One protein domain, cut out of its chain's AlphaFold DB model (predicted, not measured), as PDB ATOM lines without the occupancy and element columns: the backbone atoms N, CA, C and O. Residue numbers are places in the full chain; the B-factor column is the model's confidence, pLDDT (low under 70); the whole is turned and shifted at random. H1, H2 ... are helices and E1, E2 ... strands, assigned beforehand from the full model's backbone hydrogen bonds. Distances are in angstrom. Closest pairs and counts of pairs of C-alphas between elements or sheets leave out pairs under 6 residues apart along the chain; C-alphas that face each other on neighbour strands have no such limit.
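Overview. This is residues 223 to 355 and 416 to 441 of the 444 residues of an uncharacterized protein of Ensete ventricosum (UniProt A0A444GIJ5). Two twisted sheets lie face to face as a sandwich, their best planes 31 degrees apart and the strands of the one at 14 degrees to those of the other: E2, E4, E5, E6, E7 and E10 make one sheet, and E3, E1, E11, E8 and E9 make the other. Long E4 bends sharply, and its second part forms with E5 a hairpin toward one end of the body, while the short helix H1 sits on E4's sheet. The printed part has 159 residues, with one named helix and eleven named strands in the order E1, E2, H1, E3 to E11; it is mostly strand by class, though under half of the residues are in named elements. The first sheet is branched, its neighbour pairs antiparallel; the second runs E3, E1, E11, E8, E9 and is mixed. The whole is compact, with a radius of gyration of the C-alphas of 14.8 A and spans of 45 by 31 by 29 A.

Along the chain. Find C-alpha 223 at (63.854, 321.988, -42.952), where E1 begins and runs to 227. Next come E2, residues 234 to 239, 16.7 A long, H1, 246 to 249, and E3, 258 to 262. From C-alpha 268 at (53.905, 319.345, -37.141) E4 runs to 279, 27.8 A, bending by 94 degrees at residue 276. Read on through E5, 286 to 290, E6, 310 to 314, E7, 322 to 327, E8, 336 to 341, and E9, 350 to 352. Beyond the cut are E10, 429 to 431, and E11, 435 to 440, 16.8 A long, ending at C-alpha 440 (62.917, 335.055, -45.367).

Arrangement. Start at E4: E2 lies on one side, with N 236 and O 272 at 2.9 A, and E5 and E6 on the other, with N 278 and O 287 at 3.0 A and N 271 and O 311 at 2.9 A. E6 and E7 form a hairpin, with N 314 and O 323 at 2.8 A; E10 is antiparallel to E7, with N 322 and O 431 at 2.8 A. H1 is on this sheet, height 5.3 A, over none of its strands; it is too short for an O i to N i+4 pair, and its one O i to N i+3 pair is within range. In the other sheet E1 and E11 are parallel, with N 226 and O 438 at 2.8 A. Between the sheets, the closest C-alphas of E7 and E9, Val 326 and Gly 351, are 5.2 A apart.

Size, cuts and confidence. The C-alphas farthest apart, of Ala 282 and Gly 345, are 46.2 A apart. Residues 356 to 415 are not printed, and C-alphas 355 and 416 are 13.8 A apart across the cut. The link from E5 to E6 is long, 19 residues. No printed residue is under 70 in pLDDT.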
ATOM      1  N   LEU A 223      64.383 320.631 -42.846       97.81
ATOM      2  CA  LEU A 223      63.854 321.988 -42.952       97.81
ATOM      3  C   LEU A 223      65.028 322.966 -42.923       97.81
ATOM      4  O   LEU A 223      65.636 323.187 -41.876       97.81
ATOM      5  N   ALA A 224      65.362 323.521 -44.082       98.25
ATOM      6  CA  ALA A 224      66.319 324.606 -44.210       98.25
ATOM      7  C   ALA A 224      65.603 325.950 -44.019       98.25
ATOM      8  O   ALA A 224      64.535 326.179 -44.584       98.25
ATOM      9  N   LEU A 225      66.205 326.840 -43.236       98.75
ATOM     10  CA  LEU A 225      65.798 328.229 -43.067       98.75
ATOM     11  C   LEU A 225      66.919 329.104 -43.630       98.75
ATOM     12  O   LEU A 225      68.060 328.972 -43.190       98.75
ATOM     13  N   TYR A 226      66.611 329.980 -44.582       98.81
ATOM     14  CA  TYR A 226      67.566 330.882 -45.224       98.81
ATOM     15  C   TYR A 226      67.141 332.339 -45.032       98.81
ATOM     16  O   TYR A 226      65.997 332.701 -45.318       98.81
ATOM     17  N   ASN A 227      68.056 333.182 -44.553       98.75
ATOM     18  CA  ASN A 227      67.807 334.613 -44.424       98.75
ATOM     19  C   ASN A 227      68.358 335.371 -45.640       98.75
ATOM     20  O   ASN A 227      69.558 335.617 -45.728       98.75
ATOM     21  N   LYS A 228      67.467 335.776 -46.552       98.25
ATOM     22  CA  LYS A 228      67.775 336.654 -47.693       98.25
ATOM     23  C   LYS A 228      67.506 338.138 -47.370       98.25
ATOM     24  O   LYS A 228      67.681 339.002 -48.223       98.25
ATOM     25  N   CYS A 229      67.065 338.458 -46.150       97.44
ATOM     26  CA  CYS A 229      66.921 339.838 -45.696       97.44
ATOM     27  C   CYS A 229      68.304 340.485 -45.515       97.44
ATOM     28  O   CYS A 229      69.282 339.822 -45.169       97.44
ATOM     29  N   ARG A 230      68.375 341.810 -45.690       96.12
ATOM     30  CA  ARG A 230      69.603 342.599 -45.462       96.12
ATOM     31  C   ARG A 230      69.961 342.754 -43.976       96.12
ATOM     32  O   ARG A 230      71.061 343.183 -43.653       96.12
ATOM     33  N   GLU A 231      69.036 342.404 -43.087       95.69
ATOM     34  CA  GLU A 231      69.162 342.452 -41.631       95.69
ATOM     35  C   GLU A 231      69.093 341.046 -41.016       95.69
ATOM     36  O   GLU A 231      68.606 340.095 -41.633       95.69
ATOM     37  N   THR A 232      69.564 340.911 -39.778       98.25
ATOM     38  CA  THR A 232      69.412 339.680 -38.997       98.25
ATOM     39  C   THR A 232      67.934 339.382 -38.746       98.25
ATOM     40  O   THR A 232      67.196 340.234 -38.255       98.25
ATOM     41  N   VAL A 233      67.525 338.145 -39.019       98.62
ATOM     42  CA  VAL A 233      66.228 337.598 -38.607       98.62
ATOM     43  C   VAL A 233      66.474 336.646 -37.444       98.62
ATOM     44  O   VAL A 233      67.469 335.923 -37.425       98.62
ATOM     45  N   TRP A 234      65.562 336.599 -36.477       98.69
ATOM     46  CA  TRP A 234      65.591 335.595 -35.413       98.69
ATOM     47  C   TRP A 234      64.426 334.621 -35.596       98.69
ATOM     48  O   TRP A 234      63.310 334.939 -35.179       98.69
ATOM     49  N   PRO A 235      64.624 333.449 -36.224       98.69
ATOM     50  CA  PRO A 235      63.562 332.464 -36.348       98.69
ATOM     51  C   PRO A 235      62.958 332.085 -34.992       98.69
ATOM     52  O   PRO A 235      63.671 331.956 -33.989       98.69
ATOM     53  N   GLY A 236      61.640 331.927 -34.974       98.56
ATOM     54  CA  GLY A 236      60.876 331.264 -33.923       98.56
ATOM     55  C   GLY A 236      60.267 329.973 -34.470       98.56
ATOM     56  O   GLY A 236      59.952 329.887 -35.658       98.56
ATOM     57  N   ILE A 237      60.168 328.946 -33.626       98.50
ATOM     58  CA  ILE A 237      59.675 327.610 -33.984       98.50
ATOM     59  C   ILE A 237      58.742 327.121 -32.876       98.50
ATOM     60  O   ILE A 237      59.173 326.911 -31.740       98.50
ATOM     61  N   GLN A 238      57.482 326.874 -33.226       98.19
ATOM     62  CA  GLN A 238      56.473 326.339 -32.318       98.19
ATOM     63  C   GLN A 238      55.996 324.965 -32.819       98.19
ATOM     64  O   GLN A 238      55.392 324.892 -33.891       98.19
ATOM     65  N   PRO A 239      56.241 323.869 -32.078       97.88
ATOM     66  CA  PRO A 239      55.639 322.574 -32.381       97.88
ATOM     67  C   PRO A 239      54.129 322.580 -32.102       97.88
ATOM     68  O   PRO A 239      53.658 323.276 -31.201       97.88
ATOM     69  N   SER A 240      53.366 321.743 -32.810       97.25
ATOM     70  CA  SER A 240      52.016 321.366 -32.368       97.25
ATOM     71  C   SER A 240      52.072 320.600 -31.038       97.25
ATOM     72  O   SER A 240      53.101 320.017 -30.684       97.25
ATOM     73  N   ALA A 241      50.944 320.530 -30.326       95.25
ATOM     74  CA  ALA A 241      50.839 319.779 -29.074       95.25
ATOM     75  C   ALA A 241      51.362 318.332 -29.218       95.25
ATOM     76  O   ALA A 241      51.031 317.623 -30.170       95.25
ATOM     77  N   GLY A 242      52.211 317.899 -28.280       94.19
ATOM     78  CA  GLY A 242      52.835 316.570 -28.299       94.19
ATOM     79  C   GLY A 242      53.969 316.376 -29.320       94.19
ATOM     80  O   GLY A 242      54.459 315.253 -29.458       94.19
ATOM     81  N   ARG A 243      54.412 317.418 -30.039       95.94
ATOM     82  CA  ARG A 243      55.604 317.368 -30.910       95.94
ATOM     83  C   ARG A 243      56.821 318.001 -30.225       95.94
ATOM     84  O   ARG A 243      56.694 318.861 -29.359       95.94
ATOM     85  N   ALA A 244      58.019 317.563 -30.610       95.25
ATOM     86  CA  ALA A 244      59.268 318.024 -30.005       95.25
ATOM     87  C   ALA A 244      59.603 319.483 -30.372       95.25
ATOM     88  O   ALA A 244      59.496 319.873 -31.538       95.25
ATOM     89  N   VAL A 245      60.075 320.258 -29.390       97.38
ATOM     90  CA  VAL A 245      60.623 321.611 -29.586       97.38
ATOM     91  C   VAL A 245      61.978 321.507 -30.291       97.38
ATOM     92  O   VAL A 245      62.946 321.001 -29.727       97.38
ATOM     93  N   LEU A 246      62.060 321.996 -31.529       97.12
ATOM     94  CA  LEU A 246      63.291 321.972 -32.322       97.12
ATOM     95  C   LEU A 246      64.127 323.235 -32.060       97.12
ATOM     96  O   LEU A 246      63.571 324.320 -31.920       97.12
ATOM     97  N   ALA A 247      65.454 323.088 -31.966       96.88
ATOM     98  CA  ALA A 247      66.414 324.176 -31.712       96.88
ATOM     99  C   ALA A 247      65.997 325.157 -30.589       96.88
ATOM    100  O   ALA A 247      66.093 326.370 -30.749       96.88
ATOM    101  N   ARG A 248      65.495 324.641 -29.452       97.31
ATOM    102  CA  ARG A 248      64.981 325.445 -28.313       97.31
ATOM    103  C   ARG A 248      63.890 326.465 -28.708       97.31
ATOM    104  O   ARG A 248      63.690 327.479 -28.047       97.31
ATOM    105  N   GLY A 249      63.178 326.216 -29.806       97.75
ATOM    106  CA  GLY A 249      62.112 327.076 -30.309       97.75
ATOM    107  C   GLY A 249      62.583 328.369 -30.983       97.75
ATOM    108  O   GLY A 249      61.744 329.211 -31.283       97.75
ATOM    109  N   GLY A 250      63.882 328.573 -31.225       97.62
ATOM    110  CA  GLY A 250      64.356 329.760 -31.943       97.62
ATOM    111  C   GLY A 250      65.870 329.949 -31.925       97.62
ATOM    112  O   GLY A 250      66.581 329.304 -31.162       97.62
ATOM    113  N   PHE A 251      66.377 330.826 -32.789       98.06
ATOM    114  CA  PHE A 251      67.802 331.164 -32.877       98.06
ATOM    115  C   PHE A 251      68.005 332.500 -33.608       98.06
ATOM    116  O   PHE A 251      67.038 333.152 -33.994       98.06
ATOM    117  N   GLN A 252      69.261 332.912 -33.789       98.19
ATOM    118  CA  GLN A 252      69.665 334.060 -34.606       98.19
ATOM    119  C   GLN A 252      70.137 333.587 -35.987       98.19
ATOM    120  O   GLN A 252      70.935 332.653 -36.070       98.19
ATOM    121  N   LEU A 253      69.681 334.233 -37.063       98.62
ATOM    122  CA  LEU A 253      70.064 333.923 -38.441       98.62
ATOM    123  C   LEU A 253      70.511 335.206 -39.163       98.62
ATOM    124  O   LEU A 253      69.703 336.053 -39.547       98.62
ATOM    125  N   LEU A 254      71.826 335.359 -39.317       98.50
ATOM    126  CA  LEU A 254      72.454 336.524 -39.955       98.50
ATOM    127  C   LEU A 254      72.101 336.622 -41.458       98.50
ATOM    128  O   LEU A 254      71.708 335.613 -42.050       98.50
ATOM    129  N   PRO A 255      72.249 337.801 -42.094       98.62
ATOM    130  CA  PRO A 255      72.065 337.961 -43.538       98.62
ATOM    131  C   PRO A 255      72.868 336.947 -44.362       98.62
ATOM    132  O   PRO A 255      74.035 336.677 -44.071       98.62
ATOM    133  N   ASN A 256      72.240 336.405 -45.404       98.00
ATOM    134  CA  ASN A 256      72.777 335.386 -46.310       98.00
ATOM    135  C   ASN A 256      73.241 334.078 -45.632       98.00
ATOM    136  O   ASN A 256      73.945 333.283 -46.255       98.00
ATOM    137  N   GLN A 257      72.840 333.814 -44.382       98.56
ATOM    138  CA  GLN A 257      73.098 332.538 -43.706       98.56
ATOM    139  C   GLN A 257      71.909 331.578 -43.807       98.56
ATOM    140  O   GLN A 257      70.745 331.985 -43.872       98.56
ATOM    141  N   ALA A 258      72.222 330.281 -43.775       98.31
ATOM    142  CA  ALA A 258      71.251 329.195 -43.750       98.31
ATOM    143  C   ALA A 258      71.449 328.302 -42.515       98.31
ATOM    144  O   ALA A 258      72.576 328.026 -42.111       98.31
ATOM    145  N   TYR A 259      70.351 327.801 -41.951       98.25
ATOM    146  CA  TYR A 259      70.352 326.842 -40.847       98.25
ATOM    147  C   TYR A 259      69.438 325.660 -41.180       98.25
ATOM    148  O   TYR A 259      68.332 325.859 -41.675       98.25
ATOM    149  N   SER A 260      69.888 324.426 -40.935       97.44
ATOM    150  CA  SER A 260      69.149 323.208 -41.302       97.44
ATOM    151  C   SER A 260      68.742 322.387 -40.082       97.44
ATOM    152  O   SER A 260      69.582 321.960 -39.293       97.44
ATOM    153  N   LEU A 261      67.445 322.114 -39.975       96.50
ATOM    154  CA  LEU A 261      66.831 321.235 -38.984       96.50
ATOM    155  C   LEU A 261      66.521 319.870 -39.600       96.50
ATOM    156  O   LEU A 261      66.174 319.780 -40.776       96.50
ATOM    157  N   ARG A 262      66.550 318.812 -38.784       95.88
ATOM    158  CA  ARG A 262      65.890 317.540 -39.109       95.88
ATOM    159  C   ARG A 262      64.536 317.498 -38.412       95.88
ATOM    160  O   ARG A 262      64.478 317.577 -37.186       95.88
ATOM    161  N   LEU A 263      63.466 317.364 -39.185       94.88
ATOM    162  CA  LEU A 263      62.113 317.187 -38.677       94.88
ATOM    163  C   LEU A 263      61.861 315.693 -38.386       94.88
ATOM    164  O   LEU A 263      62.091 314.856 -39.263       94.88
ATOM    165  N   PRO A 264      61.384 315.324 -37.182       93.12
ATOM    166  CA  PRO A 264      60.903 313.969 -36.909       93.12
ATOM    167  C   PRO A 264      59.758 313.552 -37.847       93.12
ATOM    168  O   PRO A 264      58.966 314.386 -38.281       93.12
ATOM    169  N   ALA A 265      59.616 312.252 -38.125       89.12
ATOM    170  CA  ALA A 265      58.513 311.746 -38.946       89.12
ATOM    171  C   ALA A 265      57.147 312.047 -38.295       89.12
ATOM    172  O   ALA A 265      56.920 311.727 -37.125       89.12
ATOM    173  N   GLY A 266      56.233 312.664 -39.046       91.81
ATOM    174  CA  GLY A 266      54.974 313.174 -38.503       91.81
ATOM    175  C   GLY A 266      55.108 314.405 -37.596       91.81
ATOM    176  O   GLY A 266      54.179 314.683 -36.840       91.81
ATOM    177  N   TRP A 267      56.238 315.124 -37.601       96.12
ATOM    178  CA  TRP A 267      56.335 316.419 -36.919       96.12
ATOM    179  C   TRP A 267      55.394 317.435 -37.571       96.12
ATOM    180  O   TRP A 267      55.216 317.459 -38.788       96.12
ATOM    181  N   SER A 268      54.805 318.279 -36.735       97.44
ATOM    182  CA  SER A 268      53.905 319.345 -37.141       97.44
ATOM    183  C   SER A 268      54.149 320.573 -36.270       97.44
ATOM    184  O   SER A 268      54.516 320.440 -35.094       97.44
ATOM    185  N   GLY A 269      53.977 321.758 -36.844       97.88
ATOM    186  CA  GLY A 269      54.263 323.026 -36.183       97.88
ATOM    187  C   GLY A 269      54.374 324.185 -37.167       97.88
ATOM    188  O   GLY A 269      54.148 324.028 -38.367       97.88
ATOM    189  N   ARG A 270      54.749 325.350 -36.639       98.19
ATOM    190  CA  ARG A 270      54.885 326.601 -37.389       98.19
ATOM    191  C   ARG A 270      56.207 327.306 -37.112       98.19
ATOM    192  O   ARG A 270      56.785 327.179 -36.028       98.19
ATOM    193  N   VAL A 271      56.675 328.048 -38.108       98.69
ATOM    194  CA  VAL A 271      57.936 328.797 -38.110       98.69
ATOM    195  C   VAL A 271      57.661 330.228 -38.552       98.69
ATOM    196  O   VAL A 271      56.924 330.449 -39.507       98.69
ATOM    197  N   TRP A 272      58.271 331.204 -37.887       98.81
ATOM    198  CA  TRP A 272      58.183 332.617 -38.267       98.81
ATOM    199  C   TRP A 272      59.536 333.307 -38.107       98.81
ATOM    200  O   TRP A 272      60.428 332.804 -37.422       98.81
ATOM    201  N   GLY A 273      59.703 334.462 -38.748       98.44
ATOM    202  CA  GLY A 273      60.881 335.309 -38.572       98.44
ATOM    203  C   GLY A 273      60.569 336.501 -37.669       98.44
ATOM    204  O   GLY A 273      59.560 337.178 -37.862       98.44
ATOM    205  N   ARG A 274      61.441 336.773 -36.696       98.56
ATOM    206  CA  ARG A 274      61.364 337.955 -35.823       98.56
ATOM    207  C   ARG A 274      62.368 339.008 -36.281       98.56
ATOM    208  O   ARG A 274      63.473 338.652 -36.696       98.56
ATOM    209  N   ARG A 275      61.989 340.286 -36.203       95.50
ATOM    210  CA  ARG A 275      62.796 341.438 -36.659       95.50
ATOM    211  C   ARG A 275      62.935 342.495 -35.572       95.50
ATOM    212  O   ARG A 275      62.087 342.584 -34.684       95.50
ATOM    213  N   GLY A 276      63.996 343.299 -35.672       94.69
ATOM    214  CA  GLY A 276      64.309 344.350 -34.699       94.69
ATOM    215  C   GLY A 276      64.457 343.801 -33.279       94.69
ATOM    216  O   GLY A 276      63.804 344.299 -32.368       94.69
ATOM    217  N   CYS A 277      65.230 342.724 -33.110       96.94
ATOM    218  CA  CYS A 277      65.444 342.089 -31.814       96.94
ATOM    219  C   CYS A 277      66.713 342.600 -31.132       96.94
ATOM    220  O   CYS A 277      67.783 342.621 -31.739       96.94
ATOM    221  N   ALA A 278      66.597 342.916 -29.845       96.88
ATOM    222  CA  ALA A 278      67.724 343.085 -28.939       96.88
ATOM    223  C   ALA A 278      67.597 342.052 -27.813       96.88
ATOM    224  O   ALA A 278      66.539 341.946 -27.190       96.88
ATOM    225  N   PHE A 279      68.666 341.296 -27.566       97.69
ATOM    226  CA  PHE A 279      68.762 340.323 -26.479       97.69
ATOM    227  C   PHE A 279      70.068 340.536 -25.718       97.69
ATOM    228  O   PHE A 279      71.120 340.708 -26.334       97.69
ATOM    229  N   ASP A 280      69.998 340.490 -24.392       96.44
ATOM    230  CA  ASP A 280      71.164 340.449 -23.521       96.44
ATOM    231  C   ASP A 280      71.961 339.141 -23.755       96.44
ATOM    232  O   ASP A 280      71.368 338.057 -23.691       96.44
ATOM    233  N   PRO A 281      73.283 339.199 -24.020       94.06
ATOM    234  CA  PRO A 281      74.079 338.008 -24.322       94.06
ATOM    235  C   PRO A 281      74.213 337.004 -23.170       94.06
ATOM    236  O   PRO A 281      74.430 335.822 -23.437       94.06
ATOM    237  N   ALA A 282      74.103 337.443 -21.910       95.56
ATOM    238  CA  ALA A 282      74.304 336.579 -20.744       95.56
ATOM    239  C   ALA A 282      73.052 335.754 -20.390       95.56
ATOM    240  O   ALA A 282      73.155 334.588 -20.011       95.56
ATOM    241  N   THR A 283      71.866 336.347 -20.533       95.81
ATOM    242  CA  THR A 283      70.574 335.754 -20.145       95.81
ATOM    243  C   THR A 283      69.722 335.302 -21.333       95.81
ATOM    244  O   THR A 283      68.792 334.512 -21.160       95.81
ATOM    245  N   GLY A 284      69.978 335.819 -22.540       95.81
ATOM    246  CA  GLY A 284      69.116 335.619 -23.709       95.81
ATOM    247  C   GLY A 284      67.730 336.274 -23.585       95.81
ATOM    248  O   GLY A 284      66.824 335.920 -24.348       95.81
ATOM    249  N   ARG A 285      67.542 337.189 -22.622       97.75
ATOM    250  CA  ARG A 285      66.311 337.970 -22.408       97.75
ATOM    251  C   ARG A 285      66.359 339.284 -23.184       97.75
ATOM    252  O   ARG A 285      67.434 339.811 -23.447       97.75
ATOM    253  N   GLY A 286      65.206 339.819 -23.569       97.12
ATOM    254  CA  GLY A 286      65.130 341.049 -24.362       97.12
ATOM    255  C   GLY A 286      63.770 341.233 -25.024       97.12
ATOM    256  O   GLY A 286      62.757 340.877 -24.423       97.12
ATOM    257  N   ARG A 287      63.736 341.784 -26.244       96.75
ATOM    258  CA  ARG A 287      62.499 341.973 -27.026       96.75
ATOM    259  C   ARG A 287      62.772 342.094 -28.530       96.75
ATOM    260  O   ARG A 287      63.776 342.680 -28.930       96.75
ATOM    261  N   CYS A 288      61.845 341.604 -29.349       96.88
ATOM    262  CA  CYS A 288      61.730 341.880 -30.783       96.88
ATOM    263  C   CYS A 288      60.642 342.918 -31.099       96.88
ATOM    264  O   CYS A 288      59.595 342.952 -30.457       96.88
ATOM    265  N   ALA A 289      60.856 343.725 -32.141       94.56
ATOM    266  CA  ALA A 289      59.865 344.684 -32.637       94.56
ATOM    267  C   ALA A 289      58.663 344.016 -33.339       94.56
ATOM    268  O   ALA A 289      57.591 344.611 -33.408       94.56
ATOM    269  N   THR A 290      58.828 342.796 -33.869       96.56
ATOM    270  CA  THR A 290      57.743 341.989 -34.465       96.56
ATOM    271  C   THR A 290      57.939 340.497 -34.174       96.56
ATOM    272  O   THR A 290      59.078 340.018 -34.147       96.56
ATOM    273  N   GLY A 291      56.839 339.758 -33.977       97.31
ATOM    274  CA  GLY A 291      56.850 338.307 -33.756       97.31
ATOM    275  C   GLY A 291      57.475 337.839 -32.434       97.31
ATOM    276  O   GLY A 291      57.890 336.683 -32.348       97.31
ATOM    277  N   ASP A 292      57.610 338.708 -31.429       98.19
ATOM    278  CA  ASP A 292      58.256 338.374 -30.152       98.19
ATOM    279  C   ASP A 292      57.598 337.166 -29.453       98.19
ATOM    280  O   ASP A 292      56.415 336.915 -29.631       98.19
ATOM    281  N   CYS A 293      58.353 336.389 -28.676       98.00
ATOM    282  CA  CYS A 293      57.866 335.162 -28.036       98.00
ATOM    283  C   CYS A 293      58.082 335.159 -26.513       98.00
ATOM    284  O   CYS A 293      58.611 334.205 -25.941       98.00
ATOM    285  N   GLY A 294      57.699 336.255 -25.850       96.62
ATOM    286  CA  GLY A 294      57.795 336.417 -24.393       96.62
ATOM    287  C   GLY A 294      59.136 336.986 -23.919       96.62
ATOM    288  O   GLY A 294      59.556 336.735 -22.785       96.62
ATOM    289  N   GLY A 295      59.832 337.728 -24.780       97.38
ATOM    290  CA  GLY A 295      61.095 338.407 -24.503       97.38
ATOM    291  C   GLY A 295      62.308 337.480 -24.407       97.38
ATOM    292  O   GLY A 295      63.185 337.699 -23.572       97.38
ATOM    293  N   ALA A 296      62.343 336.403 -25.197       97.06
ATOM    294  CA  ALA A 296      63.395 335.385 -25.158       97.06
ATOM    295  C   ALA A 296      63.987 335.081 -26.544       97.06
ATOM    296  O   ALA A 296      63.267 334.911 -27.530       97.06
ATOM    297  N   LEU A 297      65.312 334.920 -26.611       97.81
ATOM    298  CA  LEU A 297      66.013 334.437 -27.807       97.81
ATOM    299  C   LEU A 297      65.513 333.039 -28.222       97.81
ATOM    300  O   LEU A 297      65.275 332.781 -29.405       97.81
ATOM    301  N   TYR A 298      65.295 332.172 -27.234       97.88
ATOM    302  CA  TYR A 298      64.790 330.808 -27.377       97.88
ATOM    303  C   TYR A 298      63.314 330.758 -26.965       97.88
ATOM    304  O   TYR A 298      63.010 330.846 -25.777       97.88
ATOM    305  N   CYS A 299      62.392 330.621 -27.925       98.12
ATOM    306  CA  CYS A 299      60.953 330.648 -27.630       98.12
ATOM    307  C   CYS A 299      60.462 329.412 -26.853       98.12
ATOM    308  O   CYS A 299      59.348 329.422 -26.344       98.12
ATOM    309  N   ASN A 300      61.246 328.328 -26.784       96.25
ATOM    310  CA  ASN A 300      60.940 327.095 -26.041       96.25
ATOM    311  C   ASN A 300      59.554 326.466 -26.331       96.25
ATOM    312  O   ASN A 300      59.025 325.719 -25.516       96.25
ATOM    313  N   GLY A 301      58.980 326.731 -27.510       94.19
ATOM    314  CA  GLY A 301      57.653 326.257 -27.922       94.19
ATOM    315  C   GLY A 301      56.496 327.237 -27.683       94.19
ATOM    316  O   GLY A 301      55.364 326.931 -28.061       94.19
ATOM    317  N   LEU A 302      56.760 328.423 -27.124       97.31
ATOM    318  CA  LEU A 302      55.840 329.563 -27.185       97.31
ATOM    319  C   LEU A 302      55.658 330.028 -28.640       97.31
ATOM    320  O   LEU A 302      56.545 329.840 -29.472       97.31
ATOM    321  N   GLY A 303      54.508 330.634 -28.936       96.19
ATOM    322  CA  GLY A 303      54.232 331.261 -30.232       96.19
ATOM    323  C   GLY A 303      54.789 332.683 -30.322       96.19
ATOM    324  O   GLY A 303      55.199 333.257 -29.314       96.19
ATOM    325  N   GLY A 304      54.786 333.244 -31.531       96.44
ATOM    326  CA  GLY A 304      55.082 334.658 -31.763       96.44
ATOM    327  C   GLY A 304      53.862 335.558 -31.545       96.44
ATOM    328  O   GLY A 304      52.734 335.152 -31.820       96.44
ATOM    329  N   GLU A 305      54.099 336.782 -31.082       97.50
ATOM    330  CA  GLU A 305      53.125 337.865 -30.950       97.50
ATOM    331  C   GLU A 305      52.721 338.395 -32.345       97.50
ATOM    332  O   GLU A 305      53.592 338.870 -33.085       97.50
ATOM    333  N   PRO A 306      51.428 338.343 -32.728       97.31
ATOM    334  CA  PRO A 306      50.945 338.939 -33.973       97.31
ATOM    335  C   PRO A 306      51.161 340.466 -34.005       97.31
ATOM    336  O   PRO A 306      50.847 341.141 -33.022       97.31
ATOM    337  N   PRO A 307      51.593 341.062 -35.133       97.69
ATOM    338  CA  PRO A 307      51.697 340.459 -36.461       97.69
ATOM    339  C   PRO A 307      52.966 339.627 -36.713       97.69
ATOM    340  O   PRO A 307      54.085 340.098 -36.494       97.69
ATOM    341  N   ALA A 308      52.784 338.434 -37.284       98.06
ATOM    342  CA  ALA A 308      53.865 337.572 -37.757       98.06
ATOM    343  C   ALA A 308      53.442 336.778 -39.005       98.06
ATOM    344  O   ALA A 308      52.426 336.089 -38.986       98.06
ATOM    345  N   THR A 309      54.255 336.828 -40.065       98.50
ATOM    346  CA  THR A 309      54.124 335.918 -41.215       98.50
ATOM    347  C   THR A 309      54.513 334.505 -40.767       98.50
ATOM    348  O   THR A 309      55.620 334.319 -40.253       98.50
ATOM    349  N   LEU A 310      53.651 333.510 -40.977       98.50
ATOM    350  CA  LEU A 310      53.896 332.116 -40.583       98.50
ATOM    351  C   LEU A 310      54.213 331.237 -41.801       98.50
ATOM    352  O   LEU A 310      53.625 331.415 -42.861       98.50
ATOM    353  N   ALA A 311      55.079 330.241 -41.633       98.44
ATOM    354  CA  ALA A 311      55.119 329.039 -42.463       98.44
ATOM    355  C   ALA A 311      54.668 327.853 -41.608       98.44
ATOM    356  O   ALA A 311      55.244 327.605 -40.542       98.44
ATOM    357  N   GLU A 312      53.640 327.140 -42.054       98.06
ATOM    358  CA  GLU A 312      52.988 326.075 -41.285       98.06
ATOM    359  C   GLU A 312      53.187 324.730 -42.002       98.06
ATOM    360  O   GLU A 312      53.195 324.658 -43.232       98.06
ATOM    361  N   ILE A 313      53.445 323.656 -41.246       97.31
ATOM    362  CA  ILE A 313      53.713 322.322 -41.805       97.31
ATOM    363  C   ILE A 313      53.183 321.206 -40.904       97.31
ATOM    364  O   ILE A 313      53.325 321.229 -39.680       97.31
ATOM    365  N   THR A 314      52.631 320.172 -41.533       96.75
ATOM    366  CA  THR A 314      52.357 318.858 -40.946       96.75
ATOM    367  C   THR A 314      52.929 317.786 -41.863       96.75
ATOM    368  O   THR A 314      52.427 317.582 -42.966       96.75
ATOM    369  N   LEU A 315      53.978 317.094 -41.415       95.50
ATOM    370  CA  LEU A 315      54.546 315.973 -42.163       95.50
ATOM    371  C   LEU A 315      53.636 314.745 -42.109       95.50
ATOM    372  O   LEU A 315      53.050 314.433 -41.066       95.50
ATOM    373  N   GLY A 316      53.592 313.995 -43.206       90.56
ATOM    374  CA  GLY A 316      52.962 312.682 -43.247       90.56
ATOM    375  C   GLY A 316      53.748 311.633 -42.451       90.56
ATOM    376  O   GLY A 316      54.944 311.775 -42.171       90.56
ATOM    377  N   GLN A 317      53.093 310.521 -42.102       84.06
ATOM    378  CA  GLN A 317      53.775 309.327 -41.601       84.06
ATOM    379  C   GLN A 317      53.882 308.249 -42.694       84.06
ATOM    380  O   GLN A 317      52.900 307.824 -43.307       84.06
ATOM    381  N   GLY A 318      55.110 307.777 -42.936       78.12
ATOM    382  CA  GLY A 318      55.418 306.671 -43.848       78.12
ATOM    383  C   GLY A 318      55.244 307.009 -45.334       78.12
ATOM    384  O   GLY A 318      56.221 307.302 -46.013       78.12
ATOM    385  N   ARG A 319      54.011 306.900 -45.842       76.56
ATOM    386  CA  ARG A 319      53.628 307.198 -47.242       76.56
ATOM    387  C   ARG A 319      52.473 308.204 -47.354       76.56
ATOM    388  O   ARG A 319      51.941 308.402 -48.442       76.56
ATOM    389  N   GLN A 320      52.049 308.794 -46.240       87.38
ATOM    390  CA  GLN A 320      51.085 309.895 -46.253       87.38
ATOM    391  C   GLN A 320      51.719 311.152 -46.868       87.38
ATOM    392  O   GLN A 320      52.940 311.304 -46.850       87.38
ATOM    393  N   GLN A 321      50.879 312.038 -47.397       92.81
ATOM    394  CA  GLN A 321      51.308 313.356 -47.858       92.81
ATOM    395  C   GLN A 321      51.612 314.264 -46.662       92.81
ATOM    396  O   GLN A 321      50.954 314.181 -45.624       92.81
ATOM    397  N   ASP A 322      52.590 315.139 -46.852       95.25
ATOM    398  CA  ASP A 322      52.791 316.332 -46.045       95.25
ATOM    399  C   ASP A 322      51.791 317.412 -46.494       95.25
ATOM    400  O   ASP A 322      51.477 317.514 -47.686       95.25
ATOM    401  N   PHE A 323      51.363 318.255 -45.557       95.50
ATOM    402  CA  PHE A 323      50.579 319.468 -45.800       95.50
ATOM    403  C   PHE A 323      51.383 320.679 -45.320       95.50
ATOM    404  O   PHE A 323      51.968 320.626 -44.235       95.50
ATOM    405  N   TYR A 324      51.441 321.747 -46.113       96.88
ATOM    406  CA  TYR A 324      52.182 322.964 -45.770       96.88
ATOM    407  C   TYR A 324      51.644 324.198 -46.491       96.88
ATOM    408  O   TYR A 324      51.061 324.104 -47.574       96.88
ATOM    409  N   ASP A 325      51.901 325.361 -45.904       97.12
ATOM    410  CA  ASP A 325      51.471 326.657 -46.416       97.12
ATOM    411  C   ASP A 325      52.349 327.805 -45.879       97.12
ATOM    412  O   ASP A 325      53.307 327.608 -45.123       97.12
ATOM    413  N   VAL A 326      52.032 329.024 -46.317       97.88
ATOM    414  CA  VAL A 326      52.463 330.267 -45.669       97.88
ATOM    415  C   VAL A 326      51.200 331.039 -45.315       97.88
ATOM    416  O   VAL A 326      50.345 331.250 -46.174       97.88
ATOM    417  N   SER A 327      51.088 331.469 -44.065       97.44
ATOM    418  CA  SER A 327      49.850 331.925 -43.443       97.44
ATOM    419  C   SER A 327      49.991 333.350 -42.913       97.44
ATOM    420  O   SER A 327      50.974 333.713 -42.263       97.44
ATOM    421  N   LEU A 328      48.993 334.171 -43.248       97.44
ATOM    422  CA  LEU A 328      48.845 335.576 -42.856       97.44
ATOM    423  C   LEU A 328      47.665 335.773 -41.885       97.44
ATOM    424  O   LEU A 328      47.211 336.898 -41.658       97.44
ATOM    425  N   VAL A 329      47.145 334.678 -41.313       96.88
ATOM    426  CA  VAL A 329      46.048 334.692 -40.327       96.88
ATOM    427  C   VAL A 329      46.468 335.459 -39.066       96.88
ATOM    428  O   VAL A 329      45.704 336.289 -38.567       96.88
ATOM    429  N   ASP A 330      47.722 335.283 -38.645       97.06
ATOM    430  CA  ASP A 330      48.382 336.049 -37.579       97.06
ATOM    431  C   ASP A 330      49.071 337.331 -38.109       97.06
ATOM    432  O   ASP A 330      49.880 337.944 -37.417       97.06
ATOM    433  N   GLY A 331      48.724 337.801 -39.312       97.69
ATOM    434  CA  GLY A 331      49.248 339.032 -39.916       97.69
ATOM    435  C   GLY A 331      50.488 338.833 -40.793       97.69
ATOM    436  O   GLY A 331      50.771 337.745 -41.279       97.69
ATOM    437  N   TYR A 332      51.219 339.920 -41.027       98.25
ATOM    438  CA  TYR A 332      52.423 339.962 -41.857       98.25
ATOM    439  C   TYR A 332      53.478 340.859 -41.207       98.25
ATOM    440  O   TYR A 332      53.147 341.955 -40.761       98.25
ATOM    441  N   ASN A 333      54.749 340.453 -41.198       97.38
ATOM    442  CA  ASN A 333      55.876 341.307 -40.771       97.38
ATOM    443  C   ASN A 333      57.096 341.263 -41.714       97.38
ATOM    444  O   ASN A 333      57.975 342.130 -41.651       97.38
ATOM    445  N   LEU A 334      57.169 340.250 -42.580       97.19
ATOM    446  CA  LEU A 334      58.209 340.085 -43.593       97.19
ATOM    447  C   LEU A 334      57.768 339.117 -44.693       97.19
ATOM    448  O   LEU A 334      56.992 338.190 -44.446       97.19
ATOM    449  N   GLY A 335      58.309 339.315 -45.896       97.56
ATOM    450  CA  GLY A 335      58.127 338.401 -47.017       97.56
ATOM    451  C   GLY A 335      58.711 337.026 -46.698       97.56
ATOM    452  O   GLY A 335      59.810 336.921 -46.148       97.56
ATOM    453  N   MET A 336      57.990 335.965 -47.044       98.38
ATOM    454  CA  MET A 336      58.396 334.588 -46.781       98.38
ATOM    455  C   MET A 336      57.921 333.658 -47.895       98.38
ATOM    456  O   MET A 336      56.798 333.784 -48.382       98.38
ATOM    457  N   SER A 337      58.751 332.688 -48.273       97.94
ATOM    458  CA  SER A 337      58.347 331.585 -49.149       97.94
ATOM    459  C   SER A 337      58.773 330.245 -48.574       97.94
ATOM    460  O   SER A 337      59.905 330.125 -48.108       97.94
ATOM    461  N   MET A 338      57.910 329.240 -48.697       98.06
ATOM    462  CA  MET A 338      58.192 327.856 -48.341       98.06
ATOM    463  C   MET A 338      58.130 326.987 -49.598       98.06
ATOM    464  O   MET A 338      57.104 326.921 -50.273       98.06
ATOM    465  N   THR A 339      59.243 326.332 -49.925       97.50
ATOM    466  CA  THR A 339      59.400 325.569 -51.170       97.50
ATOM    467  C   THR A 339      59.918 324.159 -50.867       97.50
ATOM    468  O   THR A 339      60.983 324.032 -50.255       97.50
ATOM    469  N   PRO A 340      59.210 323.092 -51.276       97.19
ATOM    470  CA  PRO A 340      59.692 321.724 -51.131       97.19
ATOM    471  C   PRO A 340      60.799 321.401 -52.144       97.19
ATOM    472  O   PRO A 340      60.870 321.963 -53.237       97.19
ATOM    473  N   PHE A 341      61.636 320.429 -51.805       95.00
ATOM    474  CA  PHE A 341      62.634 319.829 -52.681       95.00
ATOM    475  C   PHE A 341      62.755 318.322 -52.417       95.00
ATOM    476  O   PHE A 341      62.514 317.846 -51.308       95.00
ATOM    477  N   ARG A 342      63.131 317.558 -53.455       90.69
ATOM    478  CA  ARG A 342      63.283 316.082 -53.459       90.69
ATOM    479  C   ARG A 342      62.018 315.250 -53.161       90.69
ATOM    480  O   ARG A 342      62.108 314.028 -53.211       90.69
ATOM    481  N   GLY A 343      60.868 315.872 -52.901       91.31
ATOM    482  CA  GLY A 343      59.578 315.182 -52.791       91.31
ATOM    483  C   GLY A 343      58.877 314.954 -54.135       91.31
ATOM    484  O   GLY A 343      59.397 315.302 -55.195       91.31
ATOM    485  N   SER A 344      57.676 314.375 -54.081       91.12
ATOM    486  CA  SER A 344      56.827 314.085 -55.250       91.12
ATOM    487  C   SER A 344      55.338 314.337 -54.970       91.12
ATOM    488  O   SER A 344      54.883 314.221 -53.832       91.12
ATOM    489  N   GLY A 345      54.572 314.708 -55.998       90.88
ATOM    490  CA  GLY A 345      53.189 315.184 -55.869       90.88
ATOM    491  C   GLY A 345      53.022 316.548 -56.538       90.88
ATOM    492  O   GLY A 345      53.688 316.815 -57.534       90.88
ATOM    493  N   GLN A 346      52.155 317.407 -55.990       89.06
ATOM    494  CA  GLN A 346      52.001 318.786 -56.472       89.06
ATOM    495  C   GLN A 346      53.224 319.645 -56.129       89.06
ATOM    496  O   GLN A 346      53.766 320.304 -57.010       89.06
ATOM    497  N   CYS A 347      53.677 319.604 -54.869       93.94
ATOM    498  CA  CYS A 347      54.953 320.172 -54.419       93.94
ATOM    499  C   CYS A 347      55.200 321.634 -54.858       93.94
ATOM    500  O   CYS A 347      56.317 322.006 -55.218       93.94
ATOM    501  N   GLY A 348      54.149 322.460 -54.852       94.56
ATOM    502  CA  GLY A 348      54.244 323.877 -55.194       94.56
ATOM    503  C   GLY A 348      55.014 324.695 -54.150       94.56
ATOM    504  O   GLY A 348      55.229 324.271 -53.021       94.56
ATOM    505  N   SER A 349      55.410 325.914 -54.508       94.75
ATOM    506  CA  SER A 349      55.911 326.882 -53.526       94.75
ATOM    507  C   SER A 349      54.734 327.645 -52.916       94.75
ATOM    508  O   SER A 349      53.942 328.235 -53.657       94.75
ATOM    509  N   ALA A 350      54.657 327.701 -51.588       95.94
ATOM    510  CA  ALA A 350      53.809 328.638 -50.852       95.94
ATOM    511  C   ALA A 350      54.587 329.934 -50.563       95.94
ATOM    512  O   ALA A 350      55.823 329.934 -50.529       95.94
ATOM    513  N   GLY A 351      53.898 331.057 -50.357       95.56
ATOM    514  CA  GLY A 351      54.567 332.283 -49.927       95.56
ATOM    515  C   GLY A 351      53.856 333.603 -50.181       95.56
ATOM    516  O   GLY A 351      53.070 333.764 -51.115       95.56
ATOM    517  N   CYS A 352      54.268 334.584 -49.384       95.56
ATOM    518  CA  CYS A 352      53.991 335.998 -49.554       95.56
ATOM    519  C   CYS A 352      55.308 336.706 -49.912       95.56
ATOM    520  O   CYS A 352      56.188 336.845 -49.066       95.56
ATOM    521  N   VAL A 353      55.482 337.057 -51.192       93.06
ATOM    522  CA  VAL A 353      56.748 337.601 -51.739       93.06
ATOM    523  C   VAL A 353      56.725 339.121 -51.942       93.06
ATOM    524  O   VAL A 353      57.777 339.741 -52.030       93.06
ATOM    525  N   SER A 354      55.533 339.710 -52.015       90.44
ATOM    526  CA  SER A 354      55.296 341.154 -52.090       90.44
ATOM    527  C   SER A 354      55.476 341.784 -50.703       90.44
ATOM    528  O   SER A 354      55.051 341.166 -49.724       90.44
ATOM    529  N   ASP A 355      56.030 343.002 -50.580       92.12
ATOM    530  CA  ASP A 355      56.063 343.671 -49.267       92.12
ATOM    531  C   ASP A 355      54.690 344.251 -48.908       92.12
ATOM    532  O   ASP A 355      54.358 345.395 -49.212       92.12
ATOM    533  N   ARG A 416      49.547 333.051 -53.082       92.81
ATOM    534  CA  ARG A 416      50.086 331.751 -52.634       92.81
ATOM    535  C   ARG A 416      50.203 331.645 -51.104       92.81
ATOM    536  O   ARG A 416      51.068 330.921 -50.610       92.81
ATOM    537  N   ALA A 417      49.393 332.403 -50.369       94.19
ATOM    538  CA  ALA A 417      49.365 332.419 -48.911       94.19
ATOM    539  C   ALA A 417      47.923 332.381 -48.371       94.19
ATOM    540  O   ALA A 417      46.985 332.834 -49.034       94.19
ATOM    541  N   TYR A 418      47.768 331.865 -47.151       92.69
ATOM    542  CA  TYR A 418      46.521 331.870 -46.386       92.69
ATOM    543  C   TYR A 418      46.182 333.287 -45.918       92.69
ATOM    544  O   TYR A 418      46.934 333.877 -45.144       92.69
ATOM    545  N   SER A 419      45.045 333.842 -46.344       93.75
ATOM    546  CA  SER A 419      44.645 335.220 -46.001       93.75
ATOM    547  C   SER A 419      43.665 335.348 -44.821       93.75
ATOM    548  O   SER A 419      43.508 336.442 -44.275       93.75
ATOM    549  N   TYR A 420      42.989 334.263 -44.427       93.19
ATOM    550  CA  TYR A 420      42.144 334.144 -43.223       93.19
ATOM    551  C   TYR A 420      41.871 332.661 -42.903       93.19
ATOM    552  O   TYR A 420      42.093 331.801 -43.746       93.19
ATOM    553  N   ALA A 421      41.359 332.342 -41.708       91.75
ATOM    554  CA  ALA A 421      41.295 330.967 -41.183       91.75
ATOM    555  C   ALA A 421      40.492 329.932 -42.014       91.75
ATOM    556  O   ALA A 421      40.641 328.734 -41.792       91.75
ATOM    557  N   TYR A 422      39.660 330.367 -42.967       90.06
ATOM    558  CA  TYR A 422      38.955 329.493 -43.917       90.06
ATOM    559  C   TYR A 422      39.156 329.943 -45.375       90.06
ATOM    560  O   TYR A 422      38.217 329.898 -46.175       90.06
ATOM    561  N   ASP A 423      40.353 330.437 -45.705       86.75
ATOM    562  CA  ASP A 423      40.752 330.735 -47.087       86.75
ATOM    563  C   ASP A 423      40.816 329.472 -47.964       86.75
ATOM    564  O   ASP A 423      40.806 328.336 -47.473       86.75
ATOM    565  N   ASP A 424      40.818 329.688 -49.277       77.50
ATOM    566  CA  ASP A 424      40.502 328.666 -50.268       77.50
ATOM    567  C   ASP A 424      41.508 327.488 -50.303       77.50
ATOM    568  O   ASP A 424      42.692 327.681 -50.003       77.50
ATOM    569  N   PRO A 425      41.084 326.277 -50.726       71.75
ATOM    570  CA  PRO A 425      41.924 325.077 -50.680       71.75
ATOM    571  C   PRO A 425      43.217 325.108 -51.506       71.75
ATOM    572  O   PRO A 425      44.066 324.254 -51.276       71.75
ATOM    573  N   THR A 426      43.408 326.050 -52.441       70.94
ATOM    574  CA  THR A 426      44.703 326.207 -53.142       70.94
ATOM    575  C   THR A 426      45.806 326.778 -52.244       70.94
ATOM    576  O   THR A 426      46.977 326.775 -52.623       70.94
ATOM    577  N   SER A 427      45.436 327.240 -51.047       78.81
ATOM    578  CA  SER A 427      46.337 327.816 -50.051       78.81
ATOM    579  C   SER A 427      47.076 326.753 -49.221       78.81
ATOM    580  O   SER A 427      48.184 327.037 -48.774       78.81
ATOM    581  N   ILE A 428      46.511 325.545 -49.040       88.38
ATOM    582  CA  ILE A 428      47.249 324.385 -48.499       88.38
ATOM    583  C   ILE A 428      47.861 323.631 -49.677       88.38
ATOM    584  O   ILE A 428      47.146 323.188 -50.577       88.38
ATOM    585  N   LEU A 429      49.172 323.420 -49.650       94.25
ATOM    586  CA  LEU A 429      49.872 322.623 -50.650       94.25
ATOM    587  C   LEU A 429      50.243 321.249 -50.086       94.25
ATOM    588  O   LEU A 429      50.494 321.097 -48.888       94.25
ATOM    589  N   THR A 430      50.308 320.240 -50.961       95.06
ATOM    590  CA  THR A 430      50.732 318.885 -50.581       95.06
ATOM    591  C   THR A 430      51.961 318.408 -51.343       95.06
ATOM    592  O   THR A 430      52.217 318.775 -52.497       95.06
ATOM    593  N   CYS A 431      52.774 317.598 -50.672       95.12
ATOM    594  CA  CYS A 431      53.952 316.955 -51.245       95.12
ATOM    595  C   CYS A 431      54.242 315.652 -50.486       95.12
ATOM    596  O   CYS A 431      53.787 315.472 -49.361       95.12
ATOM    597  N   THR A 432      54.965 314.714 -51.094       93.12
ATOM    598  CA  THR A 432      55.242 313.395 -50.501       93.12
ATOM    599  C   THR A 432      56.743 313.193 -50.362       93.12
ATOM    600  O   THR A 432      57.456 313.207 -51.369       93.12
ATOM    601  N   GLY A 433      57.217 312.973 -49.131       89.69
ATOM    602  CA  GLY A 433      58.619 312.646 -48.845       89.69
ATOM    603  C   GLY A 433      59.599 313.787 -49.130       89.69
ATOM    604  O   GLY A 433      60.730 313.536 -49.543       89.69
ATOM    605  N   ALA A 434      59.159 315.037 -48.972       94.25
ATOM    606  CA  ALA A 434      59.975 316.208 -49.261       94.25
ATOM    607  C   ALA A 434      60.942 316.573 -48.128       94.25
ATOM    608  O   ALA A 434      60.837 316.152 -46.979       94.25
ATOM    609  N   SER A 435      61.900 317.423 -48.478       95.94
ATOM    610  CA  SER A 435      62.531 318.372 -47.563       95.94
ATOM    611  C   SER A 435      62.123 319.786 -47.982       95.94
ATOM    612  O   SER A 435      61.641 319.975 -49.095       95.94
ATOM    613  N   TYR A 436      62.268 320.776 -47.109       98.19
ATOM    614  CA  TYR A 436      61.644 322.090 -47.268       98.19
ATOM    615  C   TYR A 436      62.648 323.218 -47.053       98.19
ATOM    616  O   TYR A 436      63.498 323.139 -46.166       98.19
ATOM    617  N   LEU A 437      62.546 324.270 -47.861       98.50
ATOM    618  CA  LEU A 437      63.297 325.514 -47.711       98.50
ATOM    619  C   LEU A 437      62.324 326.652 -47.393       98.50
ATOM    620  O   LEU A 437      61.501 327.012 -48.234       98.50
ATOM    621  N   ILE A 438      62.445 327.221 -46.195       98.69
ATOM    622  CA  ILE A 438      61.862 328.516 -45.837       98.69
ATOM    623  C   ILE A 438      62.899 329.592 -46.159       98.69
ATOM    624  O   ILE A 438      64.010 329.563 -45.631       98.69
ATOM    625  N   THR A 439      62.520 330.562 -46.985       98.69
ATOM    626  CA  THR A 439      63.322 331.760 -47.262       98.69
ATOM    627  C   THR A 439      62.624 332.982 -46.686       98.69
ATOM    628  O   THR A 439      61.481 333.265 -47.055       98.69
ATOM    629  N   PHE A 440      63.322 333.724 -45.828       98.69
ATOM    630  CA  PHE A 440      62.917 335.055 -45.367       98.69
ATOM    631  C   PHE A 440      63.394 336.122 -46.361       98.69
ATOM    632  O   PHE A 440      64.515 336.033 -46.862       98.69
ATOM    633  N   CYS A 441      62.549 337.112 -46.647       97.38
ATOM    634  CA  CYS A 441      62.719 338.127 -47.694       97.38
ATOM    635  C   CYS A 441      63.088 337.564 -49.089       97.38
ATOM    636  O   CYS A 441      64.075 338.005 -49.683       97.38
TER     637      CYS A 441